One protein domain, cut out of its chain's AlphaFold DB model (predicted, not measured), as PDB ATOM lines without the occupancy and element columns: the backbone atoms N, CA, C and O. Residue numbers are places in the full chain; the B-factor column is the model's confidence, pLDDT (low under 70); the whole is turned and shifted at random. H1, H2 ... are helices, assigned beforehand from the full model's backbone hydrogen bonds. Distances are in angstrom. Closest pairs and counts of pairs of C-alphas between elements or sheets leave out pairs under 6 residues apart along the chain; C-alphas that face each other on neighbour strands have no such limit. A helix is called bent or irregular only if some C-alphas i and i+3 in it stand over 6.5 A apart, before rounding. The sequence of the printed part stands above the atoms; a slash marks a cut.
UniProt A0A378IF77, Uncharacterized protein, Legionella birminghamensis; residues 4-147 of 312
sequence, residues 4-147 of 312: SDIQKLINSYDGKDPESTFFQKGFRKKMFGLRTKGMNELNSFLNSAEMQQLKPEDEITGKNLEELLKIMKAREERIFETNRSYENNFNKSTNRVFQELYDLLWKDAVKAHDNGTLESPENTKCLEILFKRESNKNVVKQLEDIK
ATOM      1  N   SER A   4     -29.628 -34.565 -31.693       94.69
ATOM      2  CA  SER A   4     -30.431 -35.120 -32.788       94.69
ATOM      3  C   SER A   4     -31.289 -34.081 -33.503       94.69
ATOM      4  O   SER A   4     -31.503 -34.225 -34.706       94.69
ATOM      5  N   ASP A   5     -31.738 -33.027 -32.819       92.88
ATOM      6  CA  ASP A   5     -32.524 -31.965 -33.448       92.88
ATOM      7  C   ASP A   5     -31.646 -31.152 -34.406       92.88
ATOM      8  O   ASP A   5     -32.005 -30.986 -35.571       92.88
ATOM      9  N   ILE A   6     -30.433 -30.769 -33.989       92.19
ATOM     10  CA  ILE A   6     -29.471 -30.099 -34.882       92.19
ATOM     11  C   ILE A   6     -29.083 -31.012 -36.050       92.19
ATOM     12  O   ILE A   6     -29.046 -30.566 -37.198       92.19
ATOM     13  N   GLN A   7     -28.840 -32.300 -35.793       92.75
ATOM     14  CA  GLN A   7     -28.505 -33.253 -36.852       92.75
ATOM     15  C   GLN A   7     -29.638 -33.379 -37.879       92.75
ATOM     16  O   GLN A   7     -29.372 -33.391 -39.081       92.75
ATOM     17  N   LYS A   8     -30.899 -33.435 -37.431       92.69
ATOM     18  CA  LYS A   8     -32.073 -33.435 -38.317       92.69
ATOM     19  C   LYS A   8     -32.145 -32.155 -39.142       92.69
ATOM     20  O   LYS A   8     -32.343 -32.247 -40.351       92.69
ATOM     21  N   LEU A   9     -31.925 -30.990 -38.527       90.56
ATOM     22  CA  LEU A   9     -31.902 -29.707 -39.236       90.56
ATOM     23  C   LEU A   9     -30.829 -29.690 -40.322       90.56
ATOM     24  O   LEU A   9     -31.118 -29.377 -41.476       90.56
ATOM     25  N   ILE A  10     -29.611 -30.105 -39.990       89.06
ATOM     26  CA  ILE A  10     -28.521 -30.202 -40.957       89.06
ATOM     27  C   ILE A  10     -28.845 -31.203 -42.069       89.06
ATOM     28  O   ILE A  10     -28.570 -30.919 -43.232       89.06
ATOM     29  N   ASN A  11     -29.444 -32.346 -41.749       88.19
ATOM     30  CA  ASN A  11     -29.828 -33.347 -42.747       88.19
ATOM     31  C   ASN A  11     -30.990 -32.870 -43.635       88.19
ATOM     32  O   ASN A  11     -31.087 -33.286 -44.786       88.19
ATOM     33  N   SER A  12     -31.841 -31.968 -43.131       84.75
ATOM     34  CA  SER A  12     -32.899 -31.306 -43.908       84.75
ATOM     35  C   SER A  12     -32.356 -30.280 -44.912       84.75
ATOM     36  O   SER A  12     -33.105 -29.783 -45.761       84.75
ATOM     37  N   TYR A  13     -31.062 -29.942 -44.827       83.69
ATOM     38  CA  TYR A  13     -30.384 -29.135 -45.829       83.69
ATOM     39  C   TYR A  13     -30.202 -29.961 -47.105       83.69
ATOM     40  O   TYR A  13     -29.226 -30.687 -47.285       83.69
ATOM     41  N   ASP A  14     -31.143 -29.817 -48.025       73.44
ATOM     42  CA  ASP A  14     -31.115 -30.466 -49.335       73.44
ATOM     43  C   ASP A  14     -30.306 -29.675 -50.381       73.44
ATOM     44  O   ASP A  14     -30.146 -30.120 -51.519       73.44
ATOM     45  N   GLY A  15     -29.814 -28.484 -50.015       65.44
ATOM     46  CA  GLY A  15     -29.142 -27.560 -50.928       65.44
ATOM     47  C   GLY A  15     -30.015 -27.107 -52.103       65.44
ATOM     48  O   GLY A  15     -29.496 -26.477 -53.028       65.44
ATOM     49  N   LYS A  16     -31.319 -27.421 -52.091       60.12
ATOM     50  CA  LYS A  16     -32.265 -27.001 -53.120       60.12
ATOM     51  C   LYS A  16     -32.754 -25.607 -52.743       60.12
ATOM     52  O   LYS A  16     -33.201 -25.364 -51.627       60.12
ATOM     53  N   ASP A  17     -32.596 -24.676 -53.672       58.62
ATOM     54  CA  ASP A  17     -33.191 -23.347 -53.600       58.62
ATOM     55  C   ASP A  17     -34.400 -23.411 -54.553       58.62
ATOM     56  O   ASP A  17     -34.189 -23.501 -55.767       58.62
ATOM     57  N   PRO A  18     -35.645 -23.515 -54.045       54.12
ATOM     58  CA  PRO A  18     -36.825 -23.803 -54.870       54.12
ATOM     59  C   PRO A  18     -37.085 -22.741 -55.951       54.12
ATOM     60  O   PRO A  18     -37.772 -23.024 -56.927       54.12
ATOM     61  N   GLU A  19     -36.482 -21.556 -55.824       55.41
ATOM     62  CA  GLU A  19     -36.631 -20.431 -56.754       55.41
ATOM     63  C   GLU A  19     -35.433 -20.226 -57.702       55.41
ATOM     64  O   GLU A  19     -35.441 -19.295 -58.507       55.41
ATOM     65  N   SER A  20     -34.387 -21.067 -57.670       53.38
ATOM     66  CA  SER A  20     -33.216 -20.862 -58.544       53.38
ATOM     67  C   SER A  20     -33.446 -21.388 -59.969       53.38
ATOM     68  O   SER A  20     -32.826 -22.364 -60.398       53.38
ATOM     69  N   THR A  21     -34.329 -20.747 -60.731       49.25
ATOM     70  CA  THR A  21     -34.455 -20.986 -62.179       49.25
ATOM     71  C   THR A  21     -33.376 -20.262 -62.988       49.25
ATOM     72  O   THR A  21     -33.141 -20.622 -64.136       49.25
ATOM     73  N   PHE A  22     -32.637 -19.315 -62.394       51.16
ATOM     74  CA  PHE A  22     -31.567 -18.581 -63.074       51.16
ATOM     75  C   PHE A  22     -30.297 -18.414 -62.216       51.16
ATOM     76  O   PHE A  22     -30.357 -18.102 -61.031       51.16
ATOM     77  N   PHE A  23     -29.146 -18.568 -62.888       48.91
ATOM     78  CA  PHE A  23     -27.735 -18.400 -62.486       48.91
ATOM     79  C   PHE A  23     -26.895 -19.644 -62.115       48.91
ATOM     80  O   PHE A  23     -27.013 -20.276 -61.065       48.91
ATOM     81  N   GLN A  24     -25.879 -19.857 -62.962       54.38
ATOM     82  CA  GLN A  24     -24.786 -20.845 -62.945       54.38
ATOM     83  C   GLN A  24     -24.053 -21.046 -61.596       54.38
ATOM     84  O   GLN A  24     -23.370 -22.056 -61.407       54.38
ATOM     85  N   LYS A  25     -24.185 -20.126 -60.628       55.50
ATOM     86  CA  LYS A  25     -23.564 -20.242 -59.292       55.50
ATOM     87  C   LYS A  25     -24.272 -21.257 -58.384       55.50
ATOM     88  O   LYS A  25     -23.592 -21.927 -57.609       55.50
ATOM     89  N   GLY A  26     -25.596 -21.406 -58.497       53.56
ATOM     90  CA  GLY A  26     -26.344 -22.449 -57.779       53.56
ATOM     91  C   GLY A  26     -26.007 -23.846 -58.306       53.56
ATOM     92  O   GLY A  26     -25.743 -24.762 -57.531       53.56
ATOM     93  N   PHE A  27     -25.888 -23.971 -59.630       57.41
ATOM     94  CA  PHE A  27     -25.530 -25.220 -60.303       57.41
ATOM     95  C   PHE A  27     -24.132 -25.725 -59.920       57.41
ATOM     96  O   PHE A  27     -23.993 -26.891 -59.564       57.41
ATOM     97  N   ARG A  28     -23.103 -24.860 -59.897       58.53
ATOM     98  CA  ARG A  28     -21.758 -25.260 -59.433       58.53
ATOM     99  C   ARG A  28     -21.755 -25.689 -57.965       58.53
ATOM    100  O   ARG A  28     -21.174 -26.718 -57.646       58.53
ATOM    101  N   LYS A  29     -22.430 -24.961 -57.069       60.38
ATOM    102  CA  LYS A  29     -22.514 -25.372 -55.655       60.38
ATOM    103  C   LYS A  29     -23.198 -26.731 -55.489       60.38
ATOM    104  O   LYS A  29     -22.724 -27.545 -54.706       60.38
ATOM    105  N   LYS A  30     -24.249 -26.988 -56.270       56.47
ATOM    106  CA  LYS A  30     -24.954 -28.275 -56.315       56.47
ATOM    107  C   LYS A  30     -24.081 -29.404 -56.882       56.47
ATOM    108  O   LYS A  30     -24.030 -30.468 -56.283       56.47
ATOM    109  N   MET A  31     -23.367 -29.161 -57.983       55.00
ATOM    110  CA  MET A  31     -22.485 -30.146 -58.632       55.00
ATOM    111  C   MET A  31     -21.267 -30.522 -57.782       55.00
ATOM    112  O   MET A  31     -20.824 -31.662 -57.831       55.00
ATOM    113  N   PHE A  32     -20.739 -29.586 -56.989       63.62
ATOM    114  CA  PHE A  32     -19.561 -29.817 -56.147       63.62
ATOM    115  C   PHE A  32     -19.899 -30.066 -54.668       63.62
ATOM    116  O   PHE A  32     -18.999 -30.071 -53.834       63.62
ATOM    117  N   GLY A  33     -21.183 -30.223 -54.312       60.47
ATOM    118  CA  GLY A  33     -21.605 -30.442 -52.921       60.47
ATOM    119  C   GLY A  33     -21.204 -29.314 -51.958       60.47
ATOM    120  O   GLY A  33     -21.094 -29.530 -50.751       60.47
ATOM    121  N   LEU A  34     -20.961 -28.105 -52.474       63.81
ATOM    122  CA  LEU A  34     -20.437 -26.988 -51.695       63.81
ATOM    123  C   LEU A  34     -21.546 -26.417 -50.810       63.81
ATOM    124  O   LEU A  34     -22.401 -25.644 -51.257       63.81
ATOM    125  N   ARG A  35     -21.517 -26.788 -49.530       72.88
ATOM    126  CA  ARG A  35     -22.345 -26.176 -48.490       72.88
ATOM    127  C   ARG A  35     -21.897 -24.728 -48.248       72.88
ATOM    128  O   ARG A  35     -20.767 -24.336 -48.544       72.88
ATOM    129  N   THR A  36     -22.804 -23.898 -47.736       82.44
ATOM    130  CA  THR A  36     -22.456 -22.534 -47.312       82.44
ATOM    131  C   THR A  36     -21.474 -22.576 -46.138       82.44
ATOM    132  O   THR A  36     -21.425 -23.563 -45.408       82.44
ATOM    133  N   LYS A  37     -20.703 -21.498 -45.922       85.00
ATOM    134  CA  LYS A  37     -19.744 -21.412 -44.804       85.00
ATOM    135  C   LYS A  37     -20.412 -21.730 -43.457       85.00
ATOM    136  O   LYS A  37     -19.902 -22.565 -42.728       85.00
ATOM    137  N   GLY A  38     -21.597 -21.168 -43.199       86.75
ATOM    138  CA  GLY A  38     -22.362 -21.457 -41.979       86.75
ATOM    139  C   GLY A  38     -22.799 -22.921 -41.856       86.75
ATOM    140  O   GLY A  38     -22.713 -23.491 -40.777       86.75
ATOM    141  N   MET A  39     -23.205 -23.567 -42.956       90.56
ATOM    142  CA  MET A  39     -23.513 -25.001 -42.928       90.56
ATOM    143  C   MET A  39     -22.262 -25.856 -42.710       90.56
ATOM    144  O   MET A  39     -22.357 -26.877 -42.037       90.56
ATOM    145  N   ASN A  40     -21.110 -25.474 -43.268       90.00
ATOM    146  CA  ASN A  40     -19.839 -26.156 -43.013       90.00
ATOM    147  C   ASN A  40     -19.441 -26.046 -41.545       90.00
ATOM    148  O   ASN A  40     -19.145 -27.066 -40.942       90.00
ATOM    149  N   GLU A  41     -19.517 -24.847 -40.969       92.50
ATOM    150  CA  GLU A  41     -19.245 -24.614 -39.547       92.50
ATOM    151  C   GLU A  41     -20.165 -25.455 -38.652       92.50
ATOM    152  O   GLU A  41     -19.674 -26.133 -37.756       92.50
ATOM    153  N   LEU A  42     -21.471 -25.515 -38.948       92.69
ATOM    154  CA  LEU A  42     -22.407 -26.375 -38.214       92.69
ATOM    155  C   LEU A  42     -22.072 -27.875 -38.330       92.69
ATOM    156  O   LEU A  42     -22.207 -28.605 -37.350       92.69
ATOM    157  N   ASN A  43     -21.617 -28.353 -39.495       93.25
ATOM    158  CA  ASN A  43     -21.173 -29.751 -39.620       93.25
ATOM    159  C   ASN A  43     -19.885 -30.004 -38.857       93.25
ATOM    160  O   ASN A  43     -19.764 -31.039 -38.213       93.25
ATOM    161  N   SER A  44     -18.918 -29.093 -38.959       94.56
ATOM    162  CA  SER A  44     -17.659 -29.197 -38.229       94.56
ATOM    163  C   SER A  44     -17.915 -29.232 -36.729       94.56
ATOM    164  O   SER A  44     -17.309 -30.043 -36.041       94.56
ATOM    165  N   PHE A  45     -18.869 -28.433 -36.246       95.69
ATOM    166  CA  PHE A  45     -19.341 -28.481 -34.868       95.69
ATOM    167  C   PHE A  45     -19.922 -29.850 -34.504       95.69
ATOM    168  O   PHE A  45     -19.434 -30.470 -33.569       95.69
ATOM    169  N   LEU A  46     -20.886 -30.389 -35.263       94.62
ATOM    170  CA  LEU A  46     -21.440 -31.721 -34.960       94.62
ATOM    171  C   LEU A  46     -20.408 -32.858 -35.047       94.62
ATOM    172  O   LEU A  46     -20.557 -33.877 -34.372       94.62
ATOM    173  N   ASN A  47     -19.374 -32.693 -35.869       95.25
ATOM    174  CA  ASN A  47     -18.286 -33.653 -36.034       95.25
ATOM    175  C   ASN A  47     -17.101 -33.406 -35.083       95.25
ATOM    176  O   ASN A  47     -16.102 -34.117 -35.190       95.25
ATOM    177  N   SER A  48     -17.182 -32.430 -34.171       96.44
ATOM    178  CA  SER A  48     -16.134 -32.207 -33.172       96.44
ATOM    179  C   SER A  48     -16.045 -33.393 -32.206       96.44
ATOM    180  O   SER A  48     -17.032 -34.102 -31.984       96.44
ATOM    181  N   ALA A  49     -14.867 -33.625 -31.620       96.94
ATOM    182  CA  ALA A  49     -14.652 -34.749 -30.709       96.94
ATOM    183  C   ALA A  49     -15.611 -34.698 -29.506       96.94
ATOM    184  O   ALA A  49     -16.155 -35.722 -29.102       96.94
ATOM    185  N   GLU A  50     -15.869 -33.499 -28.990       95.81
ATOM    186  CA  GLU A  50     -16.784 -33.231 -27.880       95.81
ATOM    187  C   GLU A  50     -18.230 -33.554 -28.267       95.81
ATOM    188  O   GLU A  50     -18.944 -34.230 -27.528       95.81
ATOM    189  N   MET A  51     -18.662 -33.128 -29.457       96.38
ATOM    190  CA  MET A  51     -20.012 -33.409 -29.939       96.38
ATOM    191  C   MET A  51     -20.215 -34.885 -30.270       96.38
ATOM    192  O   MET A  51     -21.324 -35.394 -30.105       96.38
ATOM    193  N   GLN A  52     -19.176 -35.603 -30.701       96.44
ATOM    194  CA  GLN A  52     -19.243 -37.045 -30.959       96.44
ATOM    195  C   GLN A  52     -19.374 -37.883 -29.678       96.44
ATOM    196  O   GLN A  52     -19.943 -38.970 -29.742       96.44
ATOM    197  N   GLN A  53     -18.939 -37.368 -28.522       96.12
ATOM    198  CA  GLN A  53     -19.134 -38.030 -27.223       96.12
ATOM    199  C   GLN A  53     -20.595 -38.004 -26.750       96.12
ATOM    200  O   GLN A  53     -21.004 -38.878 -25.991       96.12
ATOM    201  N   LEU A  54     -21.388 -37.030 -27.211       95.69
ATOM    202  CA  LEU A  54     -22.807 -36.925 -26.881       95.69
ATOM    203  C   LEU A  54     -23.646 -37.925 -27.684       95.69
ATOM    204  O   LEU A  54     -23.518 -38.038 -28.915       95.69
ATOM    205  N   LYS A  55     -24.578 -38.597 -27.008       97.25
ATOM    206  CA  LYS A  55     -25.620 -39.392 -27.658       97.25
ATOM    207  C   LYS A  55     -26.612 -38.477 -28.391       97.25
ATOM    208  O   LYS A  55     -26.713 -37.289 -28.081       97.25
ATOM    209  N   PRO A  56     -27.355 -38.981 -29.390       96.44
ATOM    210  CA  PRO A  56     -28.336 -38.175 -30.126       96.44
ATOM    211  C   PRO A  56     -29.391 -37.481 -29.238       96.44
ATOM    212  O   PRO A  56     -29.873 -36.397 -29.575       96.44
ATOM    213  N   GLU A  57     -29.768 -38.100 -28.129       96.44
ATOM    214  CA  GLU A  57     -30.757 -37.624 -27.161       96.44
ATOM    215  C   GLU A  57     -30.210 -36.625 -26.133       96.44
ATOM    216  O   GLU A  57     -31.009 -35.931 -25.504       96.44
ATOM    217  N   ASP A  58     -28.886 -36.518 -26.007       95.19
ATOM    218  CA  ASP A  58     -28.252 -35.633 -25.035       95.19
ATOM    219  C   ASP A  58     -28.460 -34.161 -25.407       95.19
ATOM    220  O   ASP A  58     -28.485 -33.770 -26.586       95.19
ATOM    221  N   GLU A  59     -28.605 -33.331 -24.376       92.94
ATOM    222  CA  GLU A  59     -28.732 -31.891 -24.529       92.94
ATOM    223  C   GLU A  59     -27.375 -31.223 -24.750       92.94
ATOM    224  O   GLU A  59     -26.375 -31.531 -24.105       92.94
ATOM    225  N   ILE A  60     -27.358 -30.252 -25.657       91.12
ATOM    226  CA  ILE A  60     -26.218 -29.381 -25.904       91.12
ATOM    227  C   ILE A  60     -26.246 -28.269 -24.862       91.12
ATOM    228  O   ILE A  60     -27.117 -27.398 -24.895       91.12
ATOM    229  N   THR A  61     -25.285 -28.308 -23.945       89.81
ATOM    230  CA  THR A  61     -25.151 -27.368 -22.825       89.81
ATOM    231  C   THR A  61     -23.706 -26.873 -22.688       89.81
ATOM    232  O   THR A  61     -22.797 -27.345 -23.384       89.81
ATOM    233  N   GLY A  62     -23.489 -25.881 -21.817       88.25
ATOM    234  CA  GLY A  62     -22.163 -25.351 -21.483       88.25
ATOM    235  C   GLY A  62     -21.348 -24.924 -22.708       88.25
ATOM    236  O   GLY A  62     -21.861 -24.265 -23.613       88.25
ATOM    237  N   LYS A  63     -20.081 -25.354 -22.772       88.44
ATOM    238  CA  LYS A  63     -19.140 -24.991 -23.850       88.44
ATOM    239  C   LYS A  63     -19.630 -25.364 -25.254       88.44
ATOM    240  O   LYS A  63     -19.355 -24.638 -26.205       88.44
ATOM    241  N   ASN A  64     -20.373 -26.464 -25.394       91.88
ATOM    242  CA  ASN A  64     -20.904 -26.879 -26.695       91.88
ATOM    243  C   ASN A  64     -22.008 -25.923 -27.169       91.88
ATOM    244  O   ASN A  64     -22.072 -25.581 -28.349       91.88
ATOM    245  N   LEU A  65     -22.851 -25.451 -26.245       88.88
ATOM    246  CA  LEU A  65     -23.862 -24.442 -26.551       88.88
ATOM    247  C   LEU A  65     -23.207 -23.104 -26.913       88.88
ATOM    248  O   LEU A  65     -23.585 -22.492 -27.908       88.88
ATOM    249  N   GLU A  66     -22.192 -22.673 -26.165       85.12
ATOM    250  CA  GLU A  66     -21.441 -21.455 -26.487       85.12
ATOM    251  C   GLU A  66     -20.850 -21.490 -27.900       85.12
ATOM    252  O   GLU A  66     -20.945 -20.507 -28.639       85.12
ATOM    253  N   GLU A  67     -20.261 -22.617 -28.295       91.19
ATOM    254  CA  GLU A  67     -19.664 -22.761 -29.620       91.19
ATOM    255  C   GLU A  67     -20.721 -22.726 -30.733       91.19
ATOM    256  O   GLU A  67     -20.549 -22.029 -31.737       91.19
ATOM    257  N   LEU A  68     -21.872 -23.370 -30.518       91.12
ATOM    258  CA  LEU A  68     -23.017 -23.268 -31.422       91.12
ATOM    259  C   LEU A  68     -23.470 -21.811 -31.602       91.12
ATOM    260  O   LEU A  68     -23.678 -21.352 -32.729       91.12
ATOM    261  N   LEU A  69     -23.579 -21.055 -30.507       85.75
ATOM    262  CA  LEU A  69     -23.972 -19.645 -30.546       85.75
ATOM    263  C   LEU A  69     -22.947 -18.778 -31.272       85.75
ATOM    264  O   LEU A  69     -23.345 -17.866 -31.999       85.75
ATOM    265  N   LYS A  70     -21.644 -19.054 -31.124       87.44
ATOM    266  CA  LYS A  70     -20.600 -18.356 -31.890       87.44
ATOM    267  C   LYS A  70     -20.767 -18.583 -33.387       87.44
ATOM    268  O   LYS A  70     -20.676 -17.620 -34.144       87.44
ATOM    269  N   ILE A  71     -21.074 -19.808 -33.817       89.56
ATOM    270  CA  ILE A  71     -21.330 -20.120 -35.235       89.56
ATOM    271  C   ILE A  71     -22.544 -19.342 -35.747       89.56
ATOM    272  O   ILE A  71     -22.500 -18.730 -36.821       89.56
ATOM    273  N   MET A  72     -23.627 -19.326 -34.968       88.56
ATOM    274  CA  MET A  72     -24.835 -18.577 -35.310       88.56
ATOM    275  C   MET A  72     -24.560 -17.072 -35.382       88.56
ATOM    276  O   MET A  72     -24.917 -16.437 -36.371       88.56
ATOM    277  N   LYS A  73     -23.854 -16.511 -34.396       82.94
ATOM    278  CA  LYS A  73     -23.458 -15.099 -34.359       82.94
ATOM    279  C   LYS A  73     -22.562 -14.722 -35.542       82.94
ATOM    280  O   LYS A  73     -22.887 -13.779 -36.255       82.94
ATOM    281  N   ALA A  74     -21.511 -15.496 -35.812       84.69
ATOM    282  CA  ALA A  74     -20.597 -15.253 -36.928       84.69
ATOM    283  C   ALA A  74     -21.320 -15.302 -38.282       84.69
ATOM    284  O   ALA A  74     -20.959 -14.599 -39.225       84.69
ATOM    285  N   ARG A  75     -22.365 -16.129 -38.413       85.81
ATOM    286  CA  ARG A  75     -23.228 -16.097 -39.595       85.81
ATOM    287  C   ARG A  75     -24.003 -14.786 -39.699       85.81
ATOM    288  O   ARG A  75     -24.034 -14.229 -40.792       85.81
ATOM    289  N   GLU A  76     -24.625 -14.316 -38.622       79.69
ATOM    290  CA  GLU A  76     -25.368 -13.048 -38.640       79.69
ATOM    291  C   GLU A  76     -24.461 -11.859 -38.947       79.69
ATOM    292  O   GLU A  76     -24.835 -11.016 -39.758       79.69
ATOM    293  N   GLU A  77     -23.260 -11.827 -38.371       79.44
ATOM    294  CA  GLU A  77     -22.248 -10.805 -38.652       79.44
ATOM    295  C   GLU A  77     -21.878 -10.803 -40.138       79.44
ATOM    296  O   GLU A  77     -21.948  -9.764 -40.785       79.44
ATOM    297  N   ARG A  78     -21.644 -11.974 -40.746       80.50
ATOM    298  CA  ARG A  78     -21.394 -12.063 -42.197       80.50
ATOM    299  C   ARG A  78     -22.573 -11.590 -43.048       80.50
ATOM    300  O   ARG A  78     -22.365 -10.920 -44.060       80.50
ATOM    301  N   ILE A  79     -23.804 -11.948 -42.680       75.06
ATOM    302  CA  ILE A  79     -25.008 -11.474 -43.385       75.06
ATOM    303  C   ILE A  79     -25.100  -9.952 -43.280       75.06
ATOM    304  O   ILE A  79     -25.433  -9.274 -44.255       75.06
ATOM    305  N   PHE A  80     -24.789  -9.422 -42.099       70.56
ATOM    306  CA  PHE A  80     -24.799  -8.000 -41.820       70.56
ATOM    307  C   PHE A  80     -23.741  -7.247 -42.635       70.56
ATOM    308  O   PHE A  80     -24.098  -6.256 -43.266       70.56
ATOM    309  N   GLU A  81     -22.497  -7.726 -42.644       74.00
ATOM    310  CA  GLU A  81     -21.345  -7.108 -43.317       74.00
ATOM    311  C   GLU A  81     -21.456  -7.157 -44.841       74.00
ATOM    312  O   GLU A  81     -21.098  -6.211 -45.535       74.00
ATOM    313  N   THR A  82     -21.941  -8.271 -45.391       72.88
ATOM    314  CA  THR A  82     -21.901  -8.479 -46.845       72.88
ATOM    315  C   THR A  82     -23.069  -7.844 -47.593       72.88
ATOM    316  O   THR A  82     -23.066  -7.874 -48.825       72.88
ATOM    317  N   ASN A  83     -24.082  -7.312 -46.891       60.47
ATOM    318  CA  ASN A  83     -25.317  -6.762 -47.472       60.47
ATOM    319  C   ASN A  83     -25.976  -7.683 -48.520       60.47
ATOM    320  O   ASN A  83     -26.716  -7.248 -49.406       60.47
ATOM    321  N   ARG A  84     -25.726  -8.993 -48.438       64.25
ATOM    322  CA  ARG A  84     -26.236  -9.967 -49.402       64.25
ATOM    323  C   ARG A  84     -27.711 -10.211 -49.119       64.25
ATOM    324  O   ARG A  84     -28.060 -11.086 -48.334       64.25
ATOM    325  N   SER A  85     -28.583  -9.468 -49.804       53.06
ATOM    326  CA  SER A  85     -30.047  -9.596 -49.691       53.06
ATOM    327  C   SER A  85     -30.533 -11.039 -49.866       53.06
ATOM    328  O   SER A  85     -31.488 -11.465 -49.220       53.06
ATOM    329  N   TYR A  86     -29.828 -11.838 -50.668       58.31
ATOM    330  CA  TYR A  86     -30.161 -13.239 -50.879       58.31
ATOM    331  C   TYR A  86     -29.919 -14.123 -49.648       58.31
ATOM    332  O   TYR A  86     -30.560 -15.163 -49.536       58.31
ATOM    333  N   GLU A  87     -29.036 -13.744 -48.720       57.34
ATOM    334  CA  GLU A  87     -28.872 -14.430 -47.428       57.34
ATOM    335  C   GLU A  87     -29.966 -14.032 -46.423       57.34
ATOM    336  O   GLU A  87     -30.063 -14.643 -45.364       57.34
ATOM    337  N   ASN A  88     -30.863 -13.108 -46.792       59.12
ATOM    338  CA  ASN A  88     -32.091 -12.795 -46.055       59.12
ATOM    339  C   ASN A  88     -33.348 -13.472 -46.631       59.12
ATOM    340  O   ASN A  88     -34.404 -13.396 -46.007       59.12
ATOM    341  N   ASN A  89     -33.270 -14.145 -47.789       67.56
ATOM    342  CA  ASN A  89     -34.430 -14.838 -48.358       67.56
ATOM    343  C   ASN A  89     -34.755 -16.096 -47.528       67.56
ATOM    344  O   ASN A  89     -33.963 -17.038 -47.482       67.56
ATOM    345  N   PHE A  90     -35.918 -16.108 -46.874       63.09
ATOM    346  CA  PHE A  90     -36.391 -17.204 -46.020       63.09
ATOM    347  C   PHE A  90     -36.406 -18.560 -46.741       63.09
ATOM    348  O   PHE A  90     -36.096 -19.584 -46.138       63.09
ATOM    349  N   ASN A  91     -36.691 -18.558 -48.045       67.12
ATOM    350  CA  ASN A  91     -36.855 -19.773 -48.843       67.12
ATOM    351  C   ASN A  91     -35.530 -20.508 -49.100       67.12
ATOM    352  O   ASN A  91     -35.536 -21.653 -49.556       67.12
ATOM    353  N   LYS A  92     -34.381 -19.904 -48.760       74.69
ATOM    354  CA  LYS A  92     -33.090 -20.586 -48.868       74.69
ATOM    355  C   LYS A  92     -32.930 -21.632 -47.779       74.69
ATOM    356  O   LYS A  92     -33.015 -21.334 -46.590       74.69
ATOM    357  N   SER A  93     -32.541 -22.834 -48.184       75.19
ATOM    358  CA  SER A  93     -32.327 -23.978 -47.290       75.19
ATOM    359  C   SER A  93     -31.375 -23.690 -46.119       75.19
ATOM    360  O   SER A  93     -31.649 -24.118 -45.004       75.19
ATOM    361  N   THR A  94     -30.296 -22.913 -46.303       80.25
ATOM    362  CA  THR A  94     -29.440 -22.491 -45.172       80.25
ATOM    363  C   THR A  94     -30.195 -21.597 -44.185       80.25
ATOM    364  O   THR A  94     -30.005 -21.720 -42.981       80.25
ATOM    365  N   ASN A  95     -31.035 -20.685 -44.667       81.75
ATOM    366  CA  ASN A  95     -31.752 -19.753 -43.803       81.75
ATOM    367  C   ASN A  95     -32.793 -20.478 -42.969       81.75
ATOM    368  O   ASN A  95     -32.806 -20.268 -41.759       81.75
ATOM    369  N   ARG A  96     -33.540 -21.394 -43.596       82.62
ATOM    370  CA  ARG A  96     -34.477 -22.294 -42.921       82.62
ATOM    371  C   ARG A  96     -33.810 -23.047 -41.770       82.62
ATOM    372  O   ARG A  96     -34.278 -22.946 -40.644       82.62
ATOM    373  N   VAL A  97     -32.666 -23.694 -42.019       87.06
ATOM    374  CA  VAL A  97     -31.912 -24.422 -40.979       87.06
ATOM    375  C   VAL A  97     -31.564 -23.523 -39.798       87.06
ATOM    376  O   VAL A  97     -31.823 -23.879 -38.654       87.06
ATOM    377  N   PHE A  98     -30.996 -22.341 -40.056       88.38
ATOM    378  CA  PHE A  98     -30.642 -21.431 -38.970       88.38
ATOM    379  C   PHE A  98     -31.881 -20.863 -38.273       88.38
ATOM    380  O   PHE A  98     -31.839 -20.681 -37.066       88.38
ATOM    381  N   GLN A  99     -32.977 -20.589 -38.987       84.00
ATOM    382  CA  GLN A  99     -34.250 -20.166 -38.395       84.00
ATOM    383  C   GLN A  99     -34.798 -21.202 -37.424       84.00
ATOM    384  O   GLN A  99     -35.025 -20.862 -36.270       84.00
ATOM    385  N   GLU A 100     -34.909 -22.453 -37.855       87.19
ATOM    386  CA  GLU A 100     -35.388 -23.528 -36.989       87.19
ATOM    387  C   GLU A 100     -34.447 -23.743 -35.792       87.19
ATOM    388  O   GLU A 100     -34.902 -24.008 -34.683       87.19
ATOM    389  N   LEU A 101     -33.137 -23.539 -35.974       88.38
ATOM    390  CA  LEU A 101     -32.168 -23.575 -34.880       88.38
ATOM    391  C   LEU A 101     -32.404 -22.451 -33.852       88.38
ATOM    392  O   LEU A 101     -32.335 -22.701 -32.648       88.38
ATOM    393  N   TYR A 102     -32.723 -21.232 -34.300       85.31
ATOM    394  CA  TYR A 102     -33.123 -20.144 -33.397       85.31
ATOM    395  C   TYR A 102     -34.438 -20.457 -32.677       85.31
ATOM    396  O   TYR A 102     -34.532 -20.208 -31.479       85.31
ATOM    397  N   ASP A 103     -35.419 -21.043 -33.364       81.81
ATOM    398  CA  ASP A 103     -36.705 -21.400 -32.756       81.81
ATOM    399  C   ASP A 103     -36.541 -22.467 -31.664       81.81
ATOM    400  O   ASP A 103     -37.204 -22.408 -30.627       81.81
ATOM    401  N   LEU A 104     -35.642 -23.437 -31.872       86.25
ATOM    402  CA  LEU A 104     -35.290 -24.423 -30.851       86.25
ATOM    403  C   LEU A 104     -34.602 -23.766 -29.648       86.25
ATOM    404  O   LEU A 104     -35.001 -24.033 -28.515       86.25
ATOM    405  N   LEU A 105     -33.622 -22.878 -29.877       83.62
ATOM    406  CA  LEU A 105     -32.957 -22.139 -28.792       83.62
ATOM    407  C   LEU A 105     -33.955 -21.303 -27.991       83.62
ATOM    408  O   LEU A 105     -33.898 -21.283 -26.765       83.62
ATOM    409  N   TRP A 106     -34.876 -20.631 -28.680       79.06
ATOM    410  CA  TRP A 106     -35.907 -19.820 -28.048       79.06
ATOM    411  C   TRP A 106     -36.829 -20.666 -27.168       79.06
ATOM    412  O   TRP A 106     -37.042 -20.333 -26.004       79.06
ATOM    413  N   LYS A 107     -37.341 -21.788 -27.688       80.38
ATOM    414  CA  LYS A 107     -38.209 -22.701 -26.924       80.38
ATOM    415  C   LYS A 107     -37.514 -23.243 -25.680       80.38
ATOM    416  O   LYS A 107     -38.152 -23.349 -24.636       80.38
ATOM    417  N   ASP A 108     -36.235 -23.577 -25.785       79.62
ATOM    418  CA  ASP A 108     -35.473 -24.071 -24.643       79.62
ATOM    419  C   ASP A 108     -35.185 -22.971 -23.623       79.62
ATOM    420  O   ASP A 108     -35.319 -23.214 -22.427       79.62
ATOM    421  N   ALA A 109     -34.881 -21.751 -24.072       74.88
ATOM    422  CA  ALA A 109     -34.705 -20.608 -23.183       74.88
ATOM    423  C   ALA A 109     -36.001 -20.262 -22.430       74.88
ATOM    424  O   ALA A 109     -35.961 -20.036 -21.224       74.88
ATOM    425  N   VAL A 110     -37.158 -20.287 -23.103       70.62
ATOM    426  CA  VAL A 110     -38.468 -20.081 -22.458       70.62
ATOM    427  C   VAL A 110     -38.741 -21.171 -21.422       70.62
ATOM    428  O   VAL A 110     -39.067 -20.855 -20.285       70.62
ATOM    429  N   LYS A 111     -38.521 -22.450 -21.755       76.12
ATOM    430  CA  LYS A 111     -38.672 -23.544 -20.780       76.12
ATOM    431  C   LYS A 111     -37.743 -23.386 -19.577       76.12
ATOM    432  O   LYS A 111     -38.157 -23.626 -18.449       76.12
ATOM    433  N   ALA A 112     -36.487 -23.008 -19.807       71.25
ATOM    434  CA  ALA A 112     -35.519 -22.810 -18.736       71.25
ATOM    435  C   ALA A 112     -35.907 -21.634 -17.826       71.25
ATOM    436  O   ALA A 112     -35.734 -21.732 -16.608       71.25
ATOM    437  N   HIS A 113     -36.475 -20.568 -18.402       72.94
ATOM    438  CA  HIS A 113     -37.064 -19.445 -17.674       72.94
ATOM    439  C   HIS A 113     -38.255 -19.892 -16.824       72.94
ATOM    440  O   HIS A 113     -38.262 -19.653 -15.620       72.94
ATOM    441  N   ASP A 114     -39.216 -20.598 -17.420       69.56
ATOM    442  CA  ASP A 114     -40.431 -21.052 -16.733       69.56
ATOM    443  C   ASP A 114     -40.122 -22.029 -15.586       69.56
ATOM    444  O   ASP A 114     -40.816 -22.049 -14.573       69.56
ATOM    445  N   ASN A 115     -39.034 -22.794 -15.712       74.06
ATOM    446  CA  ASN A 115     -38.554 -23.709 -14.679       74.06
ATOM    447  C   ASN A 115     -37.671 -23.036 -13.607       74.06
ATOM    448  O   ASN A 115     -37.164 -23.730 -12.729       74.06
ATOM    449  N   GLY A 116     -37.426 -21.722 -13.684       73.44
ATOM    450  CA  GLY A 116     -36.559 -21.003 -12.737       73.44
ATOM    451  C   GLY A 116     -35.075 -21.385 -12.822       73.44
ATOM    452  O   GLY A 116     -34.315 -21.139 -11.898       73.44
ATOM    453  N   THR A 117     -34.651 -21.995 -13.929       69.75
ATOM    454  CA  THR A 117     -33.268 -22.475 -14.151       69.75
ATOM    455  C   THR A 117     -32.413 -21.495 -14.959       69.75
ATOM    456  O   THR A 117     -31.268 -21.781 -15.309       69.75
ATOM    457  N   LEU A 118     -32.963 -20.322 -15.283       62.38
ATOM    458  CA  LEU A 118     -32.336 -19.319 -16.137       62.38
ATOM    459  C   LEU A 118     -31.369 -18.408 -15.361       62.38
ATOM    460  O   LEU A 118     -31.437 -17.190 -15.468       62.38
ATOM    461  N   GLU A 119     -30.473 -18.991 -14.567       50.50
ATOM    462  CA  GLU A 119     -29.480 -18.231 -13.785       50.50
ATOM    463  C   GLU A 119     -28.112 -18.136 -14.483       50.50
ATOM    464  O   GLU A 119     -27.225 -17.405 -14.048       50.50
ATOM    465  N   SER A 120     -27.932 -18.852 -15.596       58.66
ATOM    466  CA  SER A 120     -26.671 -18.879 -16.337       58.66
ATOM    467  C   SER A 120     -26.526 -17.634 -17.243       58.66
ATOM    468  O   SER A 120     -27.397 -17.378 -18.084       58.66
ATOM    469  N   PRO A 121     -25.422 -16.863 -17.138       56.97
ATOM    470  CA  PRO A 121     -25.114 -15.732 -18.024       56.97
ATOM    471  C   PRO A 121     -25.135 -16.084 -19.521       56.97
ATOM    472  O   PRO A 121     -25.374 -15.226 -20.377       56.97
ATOM    473  N   GLU A 122     -24.885 -17.348 -19.852       56.41
ATOM    474  CA  GLU A 122     -24.902 -17.887 -21.209       56.41
ATOM    475  C   GLU A 122     -26.328 -17.911 -21.784       56.41
ATOM    476  O   GLU A 122     -26.522 -17.521 -22.938       56.41
ATOM    477  N   ASN A 123     -27.338 -18.254 -20.976       57.00
ATOM    478  CA  ASN A 123     -28.750 -18.213 -21.375       57.00
ATOM    479  C   ASN A 123     -29.235 -16.776 -21.626       57.00
ATOM    480  O   ASN A 123     -29.968 -16.524 -22.586       57.00
ATOM    481  N   THR A 124     -28.762 -15.815 -20.833       58.72
ATOM    482  CA  THR A 124     -29.036 -14.386 -21.049       58.72
ATOM    483  C   THR A 124     -28.421 -13.892 -22.361       58.72
ATOM    484  O   THR A 124     -29.094 -13.218 -23.140       58.72
ATOM    485  N   LYS A 125     -27.188 -14.303 -22.693       57.25
ATOM    486  CA  LYS A 125     -26.558 -13.989 -23.992       57.25
ATOM    487  C   LYS A 125     -27.267 -14.647 -25.180       57.25
ATOM    488  O   LYS A 125     -27.385 -14.010 -26.230       57.25
ATOM    489  N   CYS A 126     -27.759 -15.884 -25.041       53.59
ATOM    490  CA  CYS A 126     -28.618 -16.525 -26.049       53.59
ATOM    491  C   CYS A 126     -29.839 -15.658 -26.346       53.59
ATOM    492  O   CYS A 126     -30.123 -15.356 -27.507       53.59
ATOM    493  N   LEU A 127     -30.537 -15.248 -25.283       57.16
ATOM    494  CA  LEU A 127     -31.716 -14.401 -25.372       57.16
ATOM    495  C   LEU A 127     -31.373 -13.049 -25.995       57.16
ATOM    496  O   LEU A 127     -32.078 -12.627 -26.899       57.16
ATOM    497  N   GLU A 128     -30.268 -12.401 -25.628       59.28
ATOM    498  CA  GLU A 128     -29.842 -11.139 -26.253       59.28
ATOM    499  C   GLU A 128     -29.590 -11.265 -27.764       59.28
ATOM    500  O   GLU A 128     -29.985 -10.385 -28.534       59.28
ATOM    501  N   ILE A 129     -28.944 -12.347 -28.211       54.94
ATOM    502  CA  ILE A 129     -28.693 -12.606 -29.638       54.94
ATOM    503  C   ILE A 129     -30.016 -12.886 -30.373       54.94
ATOM    504  O   ILE A 129     -30.239 -12.354 -31.465       54.94
ATOM    505  N   LEU A 130     -30.908 -13.674 -29.764       54.22
ATOM    506  CA  LEU A 130     -32.253 -13.964 -30.274       54.22
ATOM    507  C   LEU A 130     -33.110 -12.693 -30.367       54.22
ATOM    508  O   LEU A 130     -33.674 -12.405 -31.424       54.22
ATOM    509  N   PHE A 131     -33.136 -11.883 -29.309       52.47
ATOM    510  CA  PHE A 131     -33.864 -10.619 -29.246       52.47
ATOM    511  C   PHE A 131     -33.330  -9.606 -30.256       52.47
ATOM    512  O   PHE A 131     -34.135  -8.957 -30.919       52.47
ATOM    513  N   LYS A 132     -32.005  -9.517 -30.458       54.28
ATOM    514  CA  LYS A 132     -31.403  -8.671 -31.506       54.28
ATOM    515  C   LYS A 132     -31.824  -9.090 -32.918       54.28
ATOM    516  O   LYS A 132     -31.934  -8.240 -33.804       54.28
ATOM    517  N   ARG A 133     -32.051 -10.383 -33.163       49.88
ATOM    518  CA  ARG A 133     -32.523 -10.897 -34.458       49.88
ATOM    519  C   ARG A 133     -34.021 -10.651 -34.653       49.88
ATOM    520  O   ARG A 133     -34.410 -10.188 -35.724       49.88
ATOM    521  N   GLU A 134     -34.838 -10.893 -33.631       45.00
ATOM    522  CA  GLU A 134     -36.282 -10.620 -33.661       45.00
ATOM    523  C   GLU A 134     -36.579  -9.123 -33.794       45.00
ATOM    524  O   GLU A 134     -37.389  -8.725 -34.634       45.00
ATOM    525  N   SER A 135     -35.852  -8.258 -33.079       43.88
ATOM    526  CA  SER A 135     -35.967  -6.803 -33.243       43.88
ATOM    527  C   SER A 135     -35.580  -6.336 -34.652       43.88
ATOM    528  O   SER A 135     -36.138  -5.365 -35.148       43.88
ATOM    529  N   ASN A 136     -34.657  -7.035 -35.325       45.28
ATOM    530  CA  ASN A 136     -34.225  -6.718 -36.693       45.28
ATOM    531  C   ASN A 136     -35.186  -7.225 -37.785       45.28
ATOM    532  O   ASN A 136     -35.247  -6.642 -38.871       45.28
ATOM    533  N   LYS A 137     -35.928  -8.312 -37.540       46.56
ATOM    534  CA  LYS A 137     -36.898  -8.862 -38.506       46.56
ATOM    535  C   LYS A 137     -38.271  -8.212 -38.397       46.56
ATOM    536  O   LYS A 137     -38.928  -8.021 -39.422       46.56
ATOM    537  N   ASN A 138     -38.673  -7.833 -37.188       39.25
ATOM    538  CA  ASN A 138     -40.028  -7.384 -36.931       39.25
ATOM    539  C   ASN A 138     -40.324  -5.973 -37.448       39.25
ATOM    540  O   ASN A 138     -41.403  -5.771 -37.967       39.25
ATOM    541  N   VAL A 139     -39.390  -5.022 -37.472       38.53
ATOM    542  CA  VAL A 139     -39.735  -3.614 -37.790       38.53
ATOM    543  C   VAL A 139     -40.285  -3.397 -39.216       38.53
ATOM    544  O   VAL A 139     -41.155  -2.555 -39.421       38.53
ATOM    545  N   VAL A 140     -39.842  -4.178 -40.211       39.47
ATOM    546  CA  VAL A 140     -40.303  -4.033 -41.613       39.47
ATOM    547  C   VAL A 140     -41.574  -4.829 -41.899       39.47
ATOM    548  O   VAL A 140     -42.445  -4.338 -42.606       39.47
ATOM    549  N   LYS A 141     -41.712  -6.016 -41.299       41.50
ATOM    550  CA  LYS A 141     -42.947  -6.804 -41.364       41.50
ATOM    551  C   LYS A 141     -44.069  -6.137 -40.555       41.50
ATOM    552  O   LYS A 141     -45.201  -6.081 -41.007       41.50
ATOM    553  N   GLN A 142     -43.730  -5.511 -39.425       39.28
ATOM    554  CA  GLN A 142     -44.652  -4.735 -38.598       39.28
ATOM    555  C   GLN A 142     -45.247  -3.550 -39.363       39.28
ATOM    556  O   GLN A 142     -46.432  -3.319 -39.228       39.28
ATOM    557  N   LEU A 143     -44.519  -2.838 -40.227       36.28
ATOM    558  CA  LEU A 143     -45.097  -1.711 -40.982       36.28
ATOM    559  C   LEU A 143     -46.150  -2.117 -42.038       36.28
ATOM    560  O   LEU A 143     -47.054  -1.326 -42.319       36.28
ATOM    561  N   GLU A 144     -46.065  -3.327 -42.598       41.16
ATOM    562  CA  GLU A 144     -47.051  -3.870 -43.551       41.16
ATOM    563  C   GLU A 144     -48.171  -4.671 -42.849       41.16
ATOM    564  O   GLU A 144     -49.337  -4.573 -43.244       41.16
ATOM    565  N   ASP A 145     -47.865  -5.350 -41.736       39.09
ATOM    566  CA  ASP A 145     -48.837  -6.090 -40.913       39.09
ATOM    567  C   ASP A 145     -49.654  -5.173 -39.977       39.09
ATOM    568  O   ASP A 145     -50.829  -5.450 -39.736       39.09
ATOM    569  N   ILE A 146     -49.115  -4.026 -39.527       39.38
ATOM    570  CA  ILE A 146     -49.863  -2.962 -38.809       39.38
ATOM    571  C   ILE A 146     -51.053  -2.474 -39.644       39.38
ATOM    572  O   ILE A 146     -52.078  -2.071 -39.091       39.38
ATOM    573  N   LYS A 147     -50.938  -2.525 -40.976       38.62
ATOM    574  CA  LYS A 147     -52.019  -2.145 -41.889       38.62
ATOM    575  C   LYS A 147     -53.064  -3.240 -42.096       38.62
ATOM    576  O   LYS A 147     -54.143  -2.906 -42.577       38.62
TER     577      LYS A 147
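This is residues 4 to 147 of the 312 residues of an uncharacterized protein of Legionella birminghamensis (UniProt A0A378IF77). Two long helices, H5 and H7, pass each other at 46 degrees, each with a short helix side by side with it, H3 by H5 and H1 by H7; a third long helix, H8, packs on both with its first part and then leaves them, residues 138 to 147 sticking out. H2 lies off at one end of the body, beyond the unnamed stretch 12 to 23. The 144 printed residues hold eight named helices, H1 to H8, and no named strand: all helix, compact, radius of gyration of the C-alphas 16.6 A, spans 50 by 47 by 24 A.

H1, residues 4 to 11, touches H7, residues 93 to 114, at Leu 9 and Val 97, closest C-alphas 5.6 A, a shallow tilt of 14 degrees, opposite ways. H2, residues 24 to 31, touches no helix. H3, residues 37 to 46, touches H5, residues 62 to 82, at Gly 38 and Arg 75, closest C-alphas 5.9 A, a shallow tilt of 5 degrees, opposite ways. H4, residues 49 to 53, and H6, residues 85 to 88, are close to H5 but not clearly touching. H8, residues 121 to 145, touches H7 at Asn 123 and Ala 109, closest C-alphas 6.7 A, a steep tilt of 60 degrees. Every O i to N i+4 pair is within hydrogen-bond range in H1, H2, H3, H4, H5 and H7, and 17 of 21 in H8; H6 is too short for one.

H1 begins at C-alpha 4 (-30.431, -35.120, -32.788). H5 measures 30.5 A, H7 31.7 A and H8 34.3 A, ending at C-alpha 145 (-48.837, -6.090, -40.913). H8 is only just irregular, C-alphas 137 and 140 being 6.7 A apart.

The C-alphas farthest apart, of Gln 24 and Gly 116, are 51.6 A apart. The printed part has no cut; the link H1 to H2 is long. Mean pLDDT of the printed part is 72.5, with residues 15 to 34, 83 to 91, 114 and 117 to 147 under 70.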